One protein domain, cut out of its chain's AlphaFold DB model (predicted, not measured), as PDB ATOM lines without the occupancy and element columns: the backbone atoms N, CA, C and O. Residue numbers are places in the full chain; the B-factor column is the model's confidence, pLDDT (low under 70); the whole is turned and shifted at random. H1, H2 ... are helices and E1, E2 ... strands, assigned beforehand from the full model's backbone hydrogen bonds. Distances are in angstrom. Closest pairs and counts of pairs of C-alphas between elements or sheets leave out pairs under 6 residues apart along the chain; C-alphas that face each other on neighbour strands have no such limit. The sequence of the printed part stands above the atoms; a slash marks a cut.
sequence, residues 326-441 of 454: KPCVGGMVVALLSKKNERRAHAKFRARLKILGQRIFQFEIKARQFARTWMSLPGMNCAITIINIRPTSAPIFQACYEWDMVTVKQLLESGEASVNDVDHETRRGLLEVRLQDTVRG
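Overview. This is residues 326 to 441 of the 454 residues of an uncharacterized protein of Podospora comata (UniProt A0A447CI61). A long, curled blade of four antiparallel strands, E1 to E4, reaches out from a small helical head at the end of E4. In that head H1 sits between H2 and H3, and the short strand E5 joins the end of E4. You read 116 residues, with five named strands and three named helices in the order E1 E2 E3 E4 H1 H2 E5 H3; the sheet, E1 E2 E3 E4 E5, is mixed. The class is mixed, helices and strands; the whole is loose, radius of gyration of the C-alphas 18.0 A, spans 50 by 38 by 24 A.

Along the chain. Find C-alpha 332 at (0.163, -0.478, 26.712), where E1 begins; it runs 22.5 A to 339. Next come E2, residues 342 to 355, 41.2 A; E3, 359 to 370, 35.5 A; and E4, 379 to 390, 33.3 A. Then look for H1, 395 to 401; H2, 405 to 413; E5, 421 to 423; and H3, 430 to 440, 17.1 A, ending at C-alpha 440 (9.801, -27.892, 19.868).

Arrangement. E1 to E4 form a meander of hairpins, each strand the antiparallel neighbour of the one before: look at N 335 and O 346, 2.8 A, N 349 and O 365, 2.8 A, and N 362 and O 385, 2.8 A. E4, H1, H2 and E5 make a strand-helix-strand unit, with E4 and E5 parallel neighbours; N 422 and O 388 are 2.8 A apart. H1 and H2, a helical hairpin, touch, closest at C-alphas 396 and 408, 5.9 A. H1 touches H3, closest at C-alphas 397 and 430, 6.9 A. H1 and H3 only graze the sheet; H2 is not on it. H1 and H2 have every O i to N i+4 pair within hydrogen-bond range; H3 has 1 of 7, and 3 of 8 O i to N i+3 pairs.

Size, cuts and confidence. The C-alphas farthest apart, Met 375 and Glu 402, are 51.4 A apart. The printed part has no cut and no long link. Confidence is under 70 at residues 326 to 347, 354, 369 to 382 and 434 to 441.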
ATOM      1  N   LYS A 326     -14.988  -8.537  34.790       48.53
ATOM      2  CA  LYS A 326     -14.277  -7.254  34.842       48.53
ATOM      3  C   LYS A 326     -13.701  -6.891  33.455       48.53
ATOM      4  O   LYS A 326     -13.102  -7.756  32.805       48.53
ATOM      5  N   PRO A 327     -13.852  -5.641  32.977       45.66
ATOM      6  CA  PRO A 327     -13.189  -5.194  31.758       45.66
ATOM      7  C   PRO A 327     -11.670  -5.193  31.974       45.66
ATOM      8  O   PRO A 327     -11.128  -4.366  32.702       45.66
ATOM      9  N   CYS A 328     -10.960  -6.129  31.346       49.00
ATOM     10  CA  CYS A 328      -9.502  -6.188  31.423       49.00
ATOM     11  C   CYS A 328      -8.875  -5.271  30.363       49.00
ATOM     12  O   CYS A 328      -8.712  -5.667  29.205       49.00
ATOM     13  N   VAL A 329      -8.457  -4.060  30.743       48.75
ATOM     14  CA  VAL A 329      -7.664  -3.188  29.860       48.75
ATOM     15  C   VAL A 329      -6.272  -3.803  29.661       48.75
ATOM     16  O   VAL A 329      -5.375  -3.689  30.489       48.75
ATOM     17  N   GLY A 330      -6.105  -4.533  28.560       49.12
ATOM     18  CA  GLY A 330      -4.912  -5.331  28.291       49.12
ATOM     19  C   GLY A 330      -3.705  -4.548  27.767       49.12
ATOM     20  O   GLY A 330      -3.365  -4.728  26.609       49.12
ATOM     21  N   GLY A 331      -3.007  -3.808  28.636       52.97
ATOM     22  CA  GLY A 331      -1.599  -3.398  28.477       52.97
ATOM     23  C   GLY A 331      -1.259  -2.399  27.353       52.97
ATOM     24  O   GLY A 331      -1.623  -2.551  26.189       52.97
ATOM     25  N   MET A 332      -0.445  -1.393  27.684       46.06
ATOM     26  CA  MET A 332       0.163  -0.478  26.712       46.06
ATOM     27  C   MET A 332       1.579  -0.954  26.382       46.06
ATOM     28  O   MET A 332       2.410  -1.093  27.278       46.06
ATOM     29  N   VAL A 333       1.874  -1.193  25.101       51.56
ATOM     30  CA  VAL A 333       3.230  -1.538  24.651       51.56
ATOM     31  C   VAL A 333       3.807  -0.345  23.899       51.56
ATOM     32  O   VAL A 333       3.380  -0.022  22.790       51.56
ATOM     33  N   VAL A 334       4.787   0.321  24.507       45.97
ATOM     34  CA  VAL A 334       5.552   1.399  23.866       45.97
ATOM     35  C   VAL A 334       6.907   0.846  23.457       45.97
ATOM     36  O   VAL A 334       7.645   0.330  24.292       45.97
ATOM     37  N   ALA A 335       7.241   0.953  22.174       49.44
ATOM     38  CA  ALA A 335       8.519   0.525  21.632       49.44
ATOM     39  C   ALA A 335       9.225   1.696  20.942       49.44
ATOM     40  O   ALA A 335       8.712   2.294  19.994       49.44
ATOM     41  N   LEU A 336      10.438   2.005  21.394       41.06
ATOM     42  CA  LEU A 336      11.311   2.965  20.731       41.06
ATOM     43  C   LEU A 336      12.384   2.195  19.960       41.06
ATOM     44  O   LEU A 336      13.181   1.476  20.556       41.06
ATOM     45  N   LEU A 337      12.404   2.334  18.636       45.91
ATOM     46  CA  LEU A 337      13.395   1.694  17.776       45.91
ATOM     47  C   LEU A 337      14.376   2.755  17.269       45.91
ATOM     48  O   LEU A 337      14.007   3.686  16.552       45.91
ATOM     49  N   SER A 338      15.647   2.603  17.632       34.03
ATOM     50  CA  SER A 338      16.736   3.450  17.142       34.03
ATOM     51  C   SER A 338      17.636   2.622  16.227       34.03
ATOM     52  O   SER A 338      18.360   1.745  16.693       34.03
ATOM     53  N   LYS A 339      17.577   2.867  14.913       46.34
ATOM     54  CA  LYS A 339      18.528   2.322  13.932       46.34
ATOM     55  C   LYS A 339      19.522   3.428  13.572       46.34
ATOM     56  O   LYS A 339      19.151   4.596  13.562       46.34
ATOM     57  N   LYS A 340      20.772   3.069  13.243       47.22
ATOM     58  CA  LYS A 340      21.930   3.984  13.096       47.22
ATOM     59  C   LYS A 340      21.698   5.245  12.226       47.22
ATOM     60  O   LYS A 340      22.429   6.201  12.410       47.22
ATOM     61  N   ASN A 341      20.671   5.276  11.361       48.53
ATOM     62  CA  ASN A 341      20.261   6.440  10.554       48.53
ATOM     63  C   ASN A 341      18.746   6.763  10.578       48.53
ATOM     64  O   ASN A 341      18.296   7.652   9.856       48.53
ATOM     65  N   GLU A 342      17.945   6.071  11.395       52.88
ATOM     66  CA  GLU A 342      16.500   6.298  11.519       52.88
ATOM     67  C   GLU A 342      16.036   6.041  12.956       52.88
ATOM     68  O   GLU A 342      16.123   4.919  13.457       52.88
ATOM     69  N   ARG A 343      15.486   7.069  13.613       57.34
ATOM     70  CA  ARG A 343      14.731   6.880  14.858       57.34
ATOM     71  C   ARG A 343      13.257   6.702  14.486       57.34
ATOM     72  O   ARG A 343      12.664   7.587  13.864       57.34
ATOM     73  N   ARG A 344      12.679   5.551  14.829       66.94
ATOM     74  CA  ARG A 344      11.257   5.240  14.638       66.94
ATOM     75  C   ARG A 344      10.640   4.948  16.003       66.94
ATOM     76  O   ARG A 344      11.065   4.026  16.692       66.94
ATOM     77  N   ALA A 345       9.636   5.719  16.399       67.38
ATOM     78  CA  ALA A 345       8.860   5.428  17.600       67.38
ATOM     79  C   ALA A 345       7.578   4.687  17.206       67.38
ATOM     80  O   ALA A 345       6.866   5.101  16.290       67.38
ATOM     81  N   HIS A 346       7.301   3.577  17.883       65.81
ATOM     82  CA  HIS A 346       6.122   2.750  17.672       65.81
ATOM     83  C   HIS A 346       5.378   2.608  19.001       65.81
ATOM     84  O   HIS A 346       5.820   1.896  19.898       65.81
ATOM     85  N   ALA A 347       4.228   3.260  19.132       69.12
ATOM     86  CA  ALA A 347       3.327   3.027  20.254       69.12
ATOM     87  C   ALA A 347       2.186   2.116  19.796       69.12
ATOM     88  O   ALA A 347       1.552   2.364  18.770       69.12
ATOM     89  N   LYS A 348       1.937   1.041  20.541       71.06
ATOM     90  CA  LYS A 348       0.821   0.130  20.309       71.06
ATOM     91  C   LYS A 348      -0.004   0.034  21.585       71.06
ATOM     92  O   LYS A 348       0.396  -0.599  22.561       71.06
ATOM     93  N   PHE A 349      -1.168   0.662  21.557       71.88
ATOM     94  CA  PHE A 349      -2.168   0.541  22.602       71.88
ATOM     95  C   PHE A 349      -3.141  -0.576  22.232       71.88
ATOM     96  O   PHE A 349      -3.619  -0.639  21.097       71.88
ATOM     97  N   ARG A 350      -3.419  -1.474  23.177       72.19
ATOM     98  CA  ARG A 350      -4.391  -2.549  22.999       72.19
ATOM     99  C   ARG A 350      -5.344  -2.546  24.191       72.19
ATOM    100  O   ARG A 350      -4.912  -2.653  25.328       72.19
ATOM    101  N   ALA A 351      -6.640  -2.448  23.931       73.44
ATOM    102  CA  ALA A 351      -7.682  -2.633  24.933       73.44
ATOM    103  C   ALA A 351      -8.544  -3.836  24.548       73.44
ATOM    104  O   ALA A 351      -8.771  -4.097  23.369       73.44
ATOM    105  N   ARG A 352      -8.990  -4.607  25.540       73.88
ATOM    106  CA  ARG A 352      -9.841  -5.782  25.343       73.88
ATOM    107  C   ARG A 352     -11.071  -5.635  26.225       73.88
ATOM    108  O   ARG A 352     -10.959  -5.638  27.442       73.88
ATOM    109  N   LEU A 353     -12.238  -5.503  25.613       75.00
ATOM    110  CA  LEU A 353     -13.510  -5.433  26.312       75.00
ATOM    111  C   LEU A 353     -14.227  -6.769  26.142       75.00
ATOM    112  O   LEU A 353     -14.565  -7.153  25.023       75.00
ATOM    113  N   LYS A 354     -14.438  -7.497  27.236       69.12
ATOM    114  CA  LYS A 354     -15.254  -8.710  27.207       69.12
ATOM    115  C   LYS A 354     -16.724  -8.301  27.194       69.12
ATOM    116  O   LYS A 354     -17.145  -7.509  28.028       69.12
ATOM    117  N   ILE A 355     -17.483  -8.834  26.246       73.69
ATOM    118  CA  ILE A 355     -18.940  -8.682  26.212       73.69
ATOM    119  C   ILE A 355     -19.558  -9.991  26.673       73.69
ATOM    120  O   ILE A 355     -18.928 -11.043  26.570       73.69
ATOM    121  N   LEU A 356     -20.775  -9.904  27.215       71.81
ATOM    122  CA  LEU A 356     -21.642 -11.035  27.547       71.81
ATOM    123  C   LEU A 356     -21.426 -12.215  26.579       71.81
ATOM    124  O   LEU A 356     -21.598 -12.089  25.365       71.81
ATOM    125  N   GLY A 357     -21.005 -13.355  27.136       76.19
ATOM    126  CA  GLY A 357     -20.687 -14.577  26.396       76.19
ATOM    127  C   GLY A 357     -19.194 -14.786  26.102       76.19
ATOM    128  O   GLY A 357     -18.310 -14.448  26.893       76.19
ATOM    129  N   GLN A 358     -18.925 -15.426  24.961       76.31
ATOM    130  CA  GLN A 358     -17.597 -15.869  24.513       76.31
ATOM    131  C   GLN A 358     -16.923 -14.877  23.538       76.31
ATOM    132  O   GLN A 358     -16.016 -15.246  22.801       76.31
ATOM    133  N   ARG A 359     -17.350 -13.608  23.505       73.75
ATOM    134  CA  ARG A 359     -16.843 -12.596  22.557       73.75
ATOM    135  C   ARG A 359     -16.075 -11.482  23.277       73.75
ATOM    136  O   ARG A 359     -16.512 -10.970  24.307       73.75
ATOM    137  N   ILE A 360     -14.929 -11.087  22.727       77.94
ATOM    138  CA  ILE A 360     -14.115  -9.947  23.173       77.94
ATOM    139  C   ILE A 360     -14.016  -8.943  22.026       77.94
ATOM    140  O   ILE A 360     -13.592  -9.291  20.927       77.94
ATOM    141  N   PHE A 361     -14.297  -7.669  22.289       74.75
ATOM    142  CA  PHE A 361     -13.822  -6.593  21.424       74.75
ATOM    143  C   PHE A 361     -12.370  -6.272  21.742       74.75
ATOM    144  O   PHE A 361     -12.038  -5.905  22.867       74.75
ATOM    145  N   GLN A 362     -11.495  -6.389  20.750       77.38
ATOM    146  CA  GLN A 362     -10.132  -5.900  20.834       77.38
ATOM    147  C   GLN A 362     -10.017  -4.583  20.068       77.38
ATOM    148  O   GLN A 362     -10.169  -4.527  18.851       77.38
ATOM    149  N   PHE A 363      -9.688  -3.525  20.794       72.62
ATOM    150  CA  PHE A 363      -9.333  -2.230  20.238       72.62
ATOM    151  C   PHE A 363      -7.812  -2.154  20.154       72.62
ATOM    152  O   PHE A 363      -7.119  -2.361  21.150       72.62
ATOM    153  N   GLU A 364      -7.273  -1.885  18.971       74.00
ATOM    154  CA  GLU A 364      -5.839  -1.744  18.752       74.00
ATOM    155  C   GLU A 364      -5.541  -0.408  18.068       74.00
ATOM    156  O   GLU A 364      -5.932  -0.175  16.928       74.00
ATOM    157  N   ILE A 365      -4.806   0.463  18.757       73.25
ATOM    158  CA  ILE A 365      -4.339   1.743  18.220       73.25
ATOM    159  C   ILE A 365      -2.827   1.638  18.028       73.25
ATOM    160  O   ILE A 365      -2.073   1.453  18.984       73.25
ATOM    161  N   LYS A 366      -2.372   1.747  16.779       73.38
ATOM    162  CA  LYS A 366      -0.953   1.806  16.414       73.38
ATOM    163  C   LYS A 366      -0.605   3.240  16.030       73.38
ATOM    164  O   LYS A 366      -1.111   3.734  15.031       73.38
ATOM    165  N   ALA A 367       0.302   3.877  16.759       71.19
ATOM    166  CA  ALA A 367       0.905   5.145  16.361       71.19
ATOM    167  C   ALA A 367       2.359   4.911  15.927       71.19
ATOM    168  O   ALA A 367       3.145   4.290  16.649       71.19
ATOM    169  N   ARG A 368       2.717   5.381  14.729       77.12
ATOM    170  CA  ARG A 368       4.080   5.316  14.181       77.12
ATOM    171  C   ARG A 368       4.603   6.725  13.943       77.12
ATOM    172  O   ARG A 368       4.014   7.455  13.159       77.12
ATOM    173  N   GLN A 369       5.727   7.085  14.553       68.81
ATOM    174  CA  GLN A 369       6.378   8.377  14.334       68.81
ATOM    175  C   GLN A 369       7.767   8.178  13.717       68.81
ATOM    176  O   GLN A 369       8.603   7.451  14.261       68.81
ATOM    177  N   PHE A 370       8.020   8.839  12.586       67.94
ATOM    178  CA  PHE A 370       9.330   8.882  11.935       67.94
ATOM    179  C   PHE A 370      10.068  10.149  12.375       67.94
ATOM    180  O   PHE A 370       9.610  11.257  12.123       67.94
ATOM    181  N   ALA A 371      11.224  10.018  13.028       53.06
ATOM    182  CA  ALA A 371      11.900  11.175  13.621       53.06
ATOM    183  C   ALA A 371      12.618  12.092  12.616       53.06
ATOM    184  O   ALA A 371      13.035  13.179  12.999       53.06
ATOM    185  N   ARG A 372      12.796  11.670  11.354       53.56
ATOM    186  CA  ARG A 372      13.465  12.497  10.327       53.56
ATOM    187  C   ARG A 372      12.640  13.714   9.904       53.56
ATOM    188  O   ARG A 372      13.201  14.678   9.403       53.56
ATOM    189  N   THR A 373      11.342  13.693  10.169       48.62
ATOM    190  CA  THR A 373      10.415  14.793   9.926       48.62
ATOM    191  C   THR A 373       9.587  14.974  11.188       48.62
ATOM    192  O   THR A 373       8.469  14.481  11.292       48.62
ATOM    193  N   TRP A 374      10.128  15.691  12.176       49.47
ATOM    194  CA  TRP A 374       9.368  16.091  13.372       49.47
ATOM    195  C   TRP A 374       8.062  16.843  13.034       49.47
ATOM    196  O   TRP A 374       7.167  16.894  13.869       49.47
ATOM    197  N   MET A 375       7.928  17.353  11.801       50.22
ATOM    198  CA  MET A 375       6.723  18.005  11.273       50.22
ATOM    199  C   MET A 375       5.778  17.093  10.465       50.22
ATOM    200  O   MET A 375       4.743  17.564  10.006       50.22
ATOM    201  N   SER A 376       6.087  15.804  10.268       50.47
ATOM    202  CA  SER A 376       5.142  14.870   9.634       50.47
ATOM    203  C   SER A 376       4.290  14.171  10.687       50.47
ATOM    204  O   SER A 376       4.826  13.626  11.656       50.47
ATOM    205  N   LEU A 377       2.976  14.161  10.464       52.47
ATOM    206  CA  LEU A 377       1.982  13.452  11.263       52.47
ATOM    207  C   LEU A 377       2.426  12.012  11.577       52.47
ATOM    208  O   LEU A 377       2.805  11.282  10.654       52.47
ATOM    209  N   PRO A 378       2.379  11.564  12.847       60.19
ATOM    210  CA  PRO A 378       2.538  10.152  13.135       60.19
ATOM    211  C   PRO A 378       1.413   9.393  12.426       60.19
ATOM    212  O   PRO A 378       0.239   9.716  12.588       60.19
ATOM    213  N   GLY A 379       1.765   8.380  11.636       61.44
ATOM    214  CA  GLY A 379       0.777   7.498  11.032       61.44
ATOM    215  C   GLY A 379       0.015   6.782  12.144       61.44
ATOM    216  O   GLY A 379       0.580   5.912  12.816       61.44
ATOM    217  N   MET A 380      -1.235   7.186  12.368       62.69
ATOM    218  CA  MET A 380      -2.144   6.558  13.317       62.69
ATOM    219  C   MET A 380      -3.029   5.568  12.572       62.69
ATOM    220  O   MET A 380      -3.844   5.951  11.743       62.69
ATOM    221  N   ASN A 381      -2.884   4.290  12.899       64.94
ATOM    222  CA  ASN A 381      -3.769   3.240  12.424       64.94
ATOM    223  C   ASN A 381      -4.605   2.759  13.608       64.94
ATOM    224  O   ASN A 381      -4.067   2.165  14.547       64.94
ATOM    225  N   CYS A 382      -5.908   3.014  13.557       61.34
ATOM    226  CA  CYS A 382      -6.878   2.448  14.487       61.34
ATOM    227  C   CYS A 382      -7.496   1.195  13.857       61.34
ATOM    228  O   CYS A 382      -7.889   1.219  12.693       61.34
ATOM    229  N   ALA A 383      -7.556   0.101  14.608       72.38
ATOM    230  CA  ALA A 383      -8.221  -1.124  14.196       72.38
ATOM    231  C   ALA A 383      -9.099  -1.637  15.338       72.38
ATOM    232  O   ALA A 383      -8.645  -1.782  16.474       72.38
ATOM    233  N   ILE A 384     -10.353  -1.937  15.015       73.19
ATOM    234  CA  ILE A 384     -11.290  -2.605  15.914       73.19
ATOM    235  C   ILE A 384     -11.458  -4.020  15.376       73.19
ATOM    236  O   ILE A 384     -11.862  -4.202  14.228       73.19
ATOM    237  N   THR A 385     -11.117  -5.021  16.178       75.81
ATOM    238  CA  THR A 385     -11.273  -6.429  15.815       75.81
ATOM    239  C   THR A 385     -12.114  -7.159  16.844       75.81
ATOM    240  O   THR A 385     -11.913  -7.040  18.052       75.81
ATOM    241  N   ILE A 386     -13.079  -7.936  16.357       77.62
ATOM    242  CA  ILE A 386     -13.879  -8.831  17.189       77.62
ATOM    243  C   ILE A 386     -13.117 -10.145  17.295       77.62
ATOM    244  O   ILE A 386     -12.791 -10.762  16.281       77.62
ATOM    245  N   ILE A 387     -12.807 -10.542  18.521       85.75
ATOM    246  CA  ILE A 387     -12.109 -11.782  18.838       85.75
ATOM    247  C   ILE A 387     -13.100 -12.708  19.525       85.75
ATOM    248  O   ILE A 387     -13.721 -12.342  20.525       85.75
ATOM    249  N   ASN A 388     -13.225 -13.923  19.015       87.50
ATOM    250  CA  ASN A 388     -14.008 -14.959  19.671       87.50
ATOM    251  C   ASN A 388     -13.082 -15.747  20.594       87.50
ATOM    252  O   ASN A 388     -12.018 -16.192  20.176       87.50
ATOM    253  N   ILE A 389     -13.470 -15.923  21.851       88.88
ATOM    254  CA  ILE A 389     -12.763 -16.823  22.755       88.88
ATOM    255  C   ILE A 389     -13.396 -18.199  22.633       88.88
ATOM    256  O   ILE A 389     -14.597 -18.330  22.847       88.88
ATOM    257  N   ARG A 390     -12.602 -19.230  22.367       91.19
ATOM    258  CA  ARG A 390     -13.081 -20.616  22.374       91.19
ATOM    259  C   ARG A 390     -12.320 -21.442  23.410       91.19
ATOM    260  O   ARG A 390     -11.175 -21.105  23.712       91.19
ATOM    261  N   PRO A 391     -12.945 -22.475  24.001       92.94
ATOM    262  CA  PRO A 391     -12.235 -23.386  24.895       92.94
ATOM    263  C   PRO A 391     -11.090 -24.081  24.147       92.94
ATOM    264  O   PRO A 391     -11.205 -24.308  22.942       92.94
ATOM    265  N   THR A 392     -10.017 -24.450  24.850       92.88
ATOM    266  CA  THR A 392      -8.849 -25.155  24.282       92.88
ATOM    267  C   THR A 392      -9.242 -26.441  23.555       92.88
ATOM    268  O   THR A 392      -8.628 -26.804  22.560       92.88
ATOM    269  N   SER A 393     -10.312 -27.098  24.015       94.06
ATOM    270  CA  SER A 393     -10.881 -28.313  23.427       94.06
ATOM    271  C   SER A 393     -11.714 -28.081  22.159       94.06
ATOM    272  O   SER A 393     -12.294 -29.027  21.630       94.06
ATOM    273  N   ALA A 394     -11.839 -26.839  21.676       95.25
ATOM    274  CA  ALA A 394     -12.584 -26.569  20.453       95.25
ATOM    275  C   ALA A 394     -11.929 -27.284  19.251       95.25
ATOM    276  O   ALA A 394     -10.700 -27.236  19.128       95.25
ATOM    277  N   PRO A 395     -12.721 -27.856  18.318       96.56
ATOM    278  CA  PRO A 395     -12.201 -28.640  17.192       96.56
ATOM    279  C   PRO A 395     -11.126 -27.924  16.373       96.56
ATOM    280  O   PRO A 395     -10.190 -28.552  15.894       96.56
ATOM    281  N   ILE A 396     -11.212 -26.593  16.258       96.38
ATOM    282  CA  ILE A 396     -10.231 -25.798  15.517       96.38
ATOM    283  C   ILE A 396      -8.847 -25.784  16.180       96.38
ATOM    284  O   ILE A 396      -7.838 -25.858  15.481       96.38
ATOM    285  N   PHE A 397      -8.773 -25.719  17.513       95.19
ATOM    286  CA  PHE A 397      -7.492 -25.766  18.215       95.19
ATOM    287  C   PHE A 397      -6.934 -27.180  18.221       95.19
ATOM    288  O   PHE A 397      -5.744 -27.337  17.968       95.19
ATOM    289  N   GLN A 398      -7.789 -28.191  18.401       94.75
ATOM    290  CA  GLN A 398      -7.387 -29.593  18.294       94.75
ATOM    291  C   GLN A 398      -6.795 -29.899  16.912       94.75
ATOM    292  O   GLN A 398      -5.670 -30.379  16.825       94.75
ATOM    293  N   ALA A 399      -7.480 -29.502  15.835       94.62
ATOM    294  CA  ALA A 399      -6.987 -29.668  14.470       94.62
ATOM    295  C   ALA A 399      -5.672 -28.903  14.222       94.62
ATOM    296  O   ALA A 399      -4.794 -29.388  13.510       94.62
ATOM    297  N   CYS A 400      -5.490 -27.722  14.831       92.94
ATOM    298  CA  CYS A 400      -4.211 -27.006  14.789       92.94
ATOM    299  C   CYS A 400      -3.087 -27.720  15.555       92.94
ATOM    300  O   CYS A 400      -1.956 -27.702  15.075       92.94
ATOM    301  N   TYR A 401      -3.373 -28.334  16.707       89.94
ATOM    302  CA  TYR A 401      -2.391 -29.119  17.468       89.94
ATOM    303  C   TYR A 401      -2.010 -30.418  16.745       89.94
ATOM    304  O   TYR A 401      -0.842 -30.799  16.735       89.94
ATOM    305  N   GLU A 402      -2.976 -31.068  16.096       92.38
ATOM    306  CA  GLU A 402      -2.795 -32.310  15.332       92.38
ATOM    307  C   GLU A 402      -2.245 -32.088  13.915       92.38
ATOM    308  O   GLU A 402      -1.955 -33.048  13.206       92.38
ATOM    309  N   TRP A 403      -2.064 -30.830  13.499       88.94
ATOM    310  CA  TRP A 403      -1.631 -30.448  12.150       88.94
ATOM    311  C   TRP A 403      -2.579 -30.889  11.021       88.94
ATOM    312  O   TRP A 403      -2.175 -30.965   9.857       88.94
ATOM    313  N   ASP A 404      -3.861 -31.089  11.322       94.38
ATOM    314  CA  ASP A 404      -4.888 -31.399  10.331       94.38
ATOM    315  C   ASP A 404      -5.365 -30.126   9.611       94.38
ATOM    316  O   ASP A 404      -6.391 -29.510   9.921       94.38
ATOM    317  N   MET A 405      -4.590 -29.711   8.608       92.06
ATOM    318  CA  MET A 405      -4.891 -28.524   7.805       92.06
ATOM    319  C   MET A 405      -6.175 -28.671   6.973       92.06
ATOM    320  O   MET A 405      -6.738 -27.652   6.564       92.06
ATOM    321  N   VAL A 406      -6.640 -29.901   6.719       94.62
ATOM    322  CA  VAL A 406      -7.895 -30.156   5.996       94.62
ATOM    323  C   VAL A 406      -9.068 -29.809   6.901       94.62
ATOM    324  O   VAL A 406      -9.905 -28.996   6.509       94.62
ATOM    325  N   THR A 407      -9.066 -30.310   8.137       94.81
ATOM    326  CA  THR A 407     -10.083 -29.960   9.136       94.81
ATOM    327  C   THR A 407     -10.041 -28.473   9.491       94.81
ATOM    328  O   THR A 407     -11.088 -27.830   9.541       94.81
ATOM    329  N   VAL A 408      -8.854 -27.865   9.643       94.62
ATOM    330  CA  VAL A 408      -8.739 -26.405   9.860       94.62
ATOM    331  C   VAL A 408      -9.382 -25.624   8.716       94.62
ATOM    332  O   VAL A 408     -10.132 -24.679   8.958       94.62
ATOM    333  N   LYS A 409      -9.110 -26.011   7.464       94.06
ATOM    334  CA  LYS A 409      -9.708 -25.368   6.292       94.06
ATOM    335  C   LYS A 409     -11.227 -25.540   6.286       94.06
ATOM    336  O   LYS A 409     -11.928 -24.548   6.128       94.06
ATOM    337  N   GLN A 410     -11.721 -26.754   6.518       97.25
ATOM    338  CA  GLN A 410     -13.151 -27.050   6.545       97.25
ATOM    339  C   GLN A 410     -13.885 -26.241   7.622       97.25
ATOM    340  O   GLN A 410     -14.919 -25.652   7.329       97.25
ATOM    341  N   LEU A 411     -13.332 -26.153   8.837       96.00
ATOM    342  CA  LEU A 411     -13.910 -25.387   9.947       96.00
ATOM    343  C   LEU A 411     -13.929 -23.873   9.681       96.00
ATOM    344  O   LEU A 411     -14.834 -23.174  10.137       96.00
ATOM    345  N   LEU A 412     -12.941 -23.348   8.949       95.12
ATOM    346  CA  LEU A 412     -12.923 -21.946   8.522       95.12
ATOM    347  C   LEU A 412     -13.901 -21.681   7.367       95.12
ATOM    348  O   LEU A 412     -14.536 -20.630   7.343       95.12
ATOM    349  N   GLU A 413     -14.031 -22.615   6.421       91.94
ATOM    350  CA  GLU A 413     -14.947 -22.509   5.276       91.94
ATOM    351  C   GLU A 413     -16.415 -22.678   5.685       91.94
ATOM    352  O   GLU A 413     -17.276 -21.977   5.154       91.94
ATOM    353  N   SER A 414     -16.708 -23.544   6.658       95.00
ATOM    354  CA  SER A 414     -18.058 -23.720   7.209       95.00
ATOM    355  C   SER A 414     -18.501 -22.561   8.109       95.00
ATOM    356  O   SER A 414     -19.681 -22.443   8.431       95.00
ATOM    357  N   GLY A 415     -17.566 -21.700   8.533       93.25
ATOM    358  CA  GLY A 415     -17.814 -20.635   9.506       93.25
ATOM    359  C   GLY A 415     -17.963 -21.134  10.948       93.25
ATOM    360  O   GLY A 415     -18.221 -20.333  11.850       93.25
ATOM    361  N   GLU A 416     -17.768 -22.434  11.194       93.19
ATOM    362  CA  GLU A 416     -17.756 -23.005  12.542       93.19
ATOM    363  C   GLU A 416     -16.566 -22.524  13.363       93.19
ATOM    364  O   GLU A 416     -16.651 -22.534  14.589       93.19
ATOM    365  N   ALA A 417     -15.501 -22.052  12.714       95.00
ATOM    366  CA  ALA A 417     -14.365 -21.368  13.308       95.00
ATOM    367  C   ALA A 417     -14.046 -20.063  12.565       95.00
ATOM    368  O   ALA A 417     -14.385 -19.867  11.401       95.00
ATOM    369  N   SER A 418     -13.357 -19.151  13.244       93.38
ATOM    370  CA  SER A 418     -12.856 -17.903  12.671       93.38
ATOM    371  C   SER A 418     -11.348 -17.810  12.836       93.38
ATOM    372  O   SER A 418     -10.799 -18.209  13.856       93.38
ATOM    373  N   VAL A 419     -10.667 -17.163  11.885       92.31
ATOM    374  CA  VAL A 419      -9.233 -16.827  12.003       92.31
ATOM    375  C   VAL A 419      -8.950 -15.961  13.245       92.31
ATOM    376  O   VAL A 419      -7.831 -15.951  13.755       92.31
ATOM    377  N   ASN A 420      -9.968 -15.256  13.750       90.69
ATOM    378  CA  ASN A 420      -9.897 -14.448  14.966       90.69
ATOM    379  C   ASN A 420     -10.266 -15.225  16.244       90.69
ATOM    380  O   ASN A 420     -10.453 -14.597  17.288       90.69
ATOM    381  N   ASP A 421     -10.406 -16.552  16.184       92.62
ATOM    382  CA  ASP A 421     -10.618 -17.370  17.375       92.62
ATOM    383  C   ASP A 421      -9.328 -17.426  18.215       92.62
ATOM    384  O   ASP A 421      -8.216 -17.611  17.706       92.62
ATOM    385  N   VAL A 422      -9.484 -17.232  19.522       91.75
ATOM    386  CA  VAL A 422      -8.408 -17.217  20.516       91.75
ATOM    387  C   VAL A 422      -8.715 -18.224  21.611       91.75
ATOM    388  O   VAL A 422      -9.827 -18.274  22.136       91.75
ATOM    389  N   ASP A 423      -7.706 -19.010  21.962       91.69
ATOM    390  CA  ASP A 423      -7.790 -20.019  23.005       91.69
ATOM    391  C   ASP A 423      -8.014 -19.347  24.372       91.69
ATOM    392  O   ASP A 423      -7.323 -18.392  24.748       91.69
ATOM    393  N   HIS A 424      -9.016 -19.823  25.110       87.94
ATOM    394  CA  HIS A 424      -9.360 -19.343  26.440       87.94
ATOM    395  C   HIS A 424      -8.207 -19.477  27.444       87.94
ATOM    396  O   HIS A 424      -7.979 -18.539  28.215       87.94
ATOM    397  N   GLU A 425      -7.491 -20.605  27.439       86.62
ATOM    398  CA  GLU A 425      -6.467 -20.908  28.443       86.62
ATOM    399  C   GLU A 425      -5.151 -20.220  28.108       86.62
ATOM    400  O   GLU A 425      -4.619 -19.451  28.910       86.62
ATOM    401  N   THR A 426      -4.643 -20.427  26.891       84.69
ATOM    402  CA  THR A 426      -3.340 -19.871  26.502       84.69
ATOM    403  C   THR A 426      -3.412 -18.404  26.071       84.69
ATOM    404  O   THR A 426      -2.379 -17.728  26.035       84.69
ATOM    405  N   ARG A 427      -4.614 -17.883  25.771       82.56
ATOM    406  CA  ARG A 427      -4.866 -16.535  25.217       82.56
ATOM    407  C   ARG A 427      -4.197 -16.286  23.867       82.56
ATOM    408  O   ARG A 427      -3.920 -15.130  23.527       82.56
ATOM    409  N   ARG A 428      -3.955 -17.352  23.104       84.62
ATOM    410  CA  ARG A 428      -3.269 -17.315  21.810       84.62
ATOM    411  C   ARG A 428      -4.230 -17.498  20.652       84.62
ATOM    412  O   ARG A 428      -5.196 -18.246  20.750       84.62
ATOM    413  N   GLY A 429      -3.962 -16.793  19.558       87.56
ATOM    414  CA  GLY A 429      -4.692 -17.001  18.306       87.56
ATOM    415  C   GLY A 429      -4.216 -18.255  17.573       87.56
ATOM    416  O   GLY A 429      -3.099 -18.721  17.796       87.56
ATOM    417  N   LEU A 430      -5.022 -18.747  16.632       85.88
ATOM    418  CA  LEU A 430      -4.717 -19.922  15.795       85.88
ATOM    419  C   LEU A 430      -3.313 -19.895  15.163       85.88
ATOM    420  O   LEU A 430      -2.603 -20.898  15.132       85.88
ATOM    421  N   LEU A 431      -2.865 -18.721  14.712       78.75
ATOM    422  CA  LEU A 431      -1.553 -18.545  14.076       78.75
ATOM    423  C   LEU A 431      -0.377 -18.550  15.068       78.75
ATOM    424  O   LEU A 431       0.769 -18.742  14.665       78.75
ATOM    425  N   GLU A 432      -0.641 -18.317  16.353       79.44
ATOM    426  CA  GLU A 432       0.381 -18.293  17.404       79.44
ATOM    427  C   GLU A 432       0.652 -19.691  17.977       79.44
ATOM    428  O   GLU A 432       1.755 -19.929  18.473       79.44
ATOM    429  N   VAL A 433      -0.310 -20.616  17.869       73.56
ATOM    430  CA  VAL A 433      -0.149 -22.032  18.250       73.56
ATOM    431  C   VAL A 433       0.916 -22.697  17.369       73.56
ATOM    432  O   VAL A 433       1.880 -23.267  17.876       73.56
ATOM    433  N   ARG A 434       0.839 -22.475  16.049       63.81
ATOM    434  CA  ARG A 434       1.750 -23.050  15.041       63.81
ATOM    435  C   ARG A 434       3.238 -22.776  15.298       63.81
ATOM    436  O   ARG A 434       4.083 -23.599  14.965       63.81
ATOM    437  N   LEU A 435       3.580 -21.617  15.864       56.16
ATOM    438  CA  LEU A 435       4.971 -21.159  15.970       56.16
ATOM    439  C   LEU A 435       5.759 -21.781  17.128       56.16
ATOM    440  O   LEU A 435       6.984 -21.691  17.117       56.16
ATOM    441  N   GLN A 436       5.111 -22.383  18.129       58.75
ATOM    442  CA  GLN A 436       5.844 -23.017  19.232       58.75
ATOM    443  C   GLN A 436       6.162 -24.485  18.975       58.75
ATOM    444  O   GLN A 436       7.247 -24.928  19.353       58.75
ATOM    445  N   ASP A 437       5.300 -25.204  18.262       57.94
ATOM    446  CA  ASP A 437       5.539 -26.622  17.999       57.94
ATOM    447  C   ASP A 437       6.583 -26.837  16.909       57.94
ATOM    448  O   ASP A 437       7.347 -27.788  16.985       57.94
ATOM    449  N   THR A 438       6.764 -25.895  15.976       54.94
ATOM    450  CA  THR A 438       7.924 -25.944  15.063       54.94
ATOM    451  C   THR A 438       9.247 -25.669  15.790       54.94
ATOM    452  O   THR A 438      10.298 -26.142  15.366       54.94
ATOM    453  N   VAL A 439       9.209 -24.941  16.912       53.59
ATOM    454  CA  VAL A 439      10.387 -24.687  17.761       53.59
ATOM    455  C   VAL A 439      10.663 -25.864  18.707       53.59
ATOM    456  O   VAL A 439      11.810 -26.060  19.101       53.59
ATOM    457  N   ARG A 440       9.650 -26.679  19.042       50.88
ATOM    458  CA  ARG A 440       9.801 -27.892  19.868       50.88
ATOM    459  C   ARG A 440       9.985 -29.189  19.069       50.88
ATOM    460  O   ARG A 440      10.625 -30.102  19.569       50.88
ATOM    461  N   GLY A 441       9.457 -29.272  17.851       51.62
ATOM    462  CA  GLY A 441       9.354 -30.497  17.048       51.62
ATOM    463  C   GLY A 441      10.424 -30.680  15.971       51.62
ATOM    464  O   GLY A 441      10.397 -31.677  15.257       51.62
TER     465      GLY A 441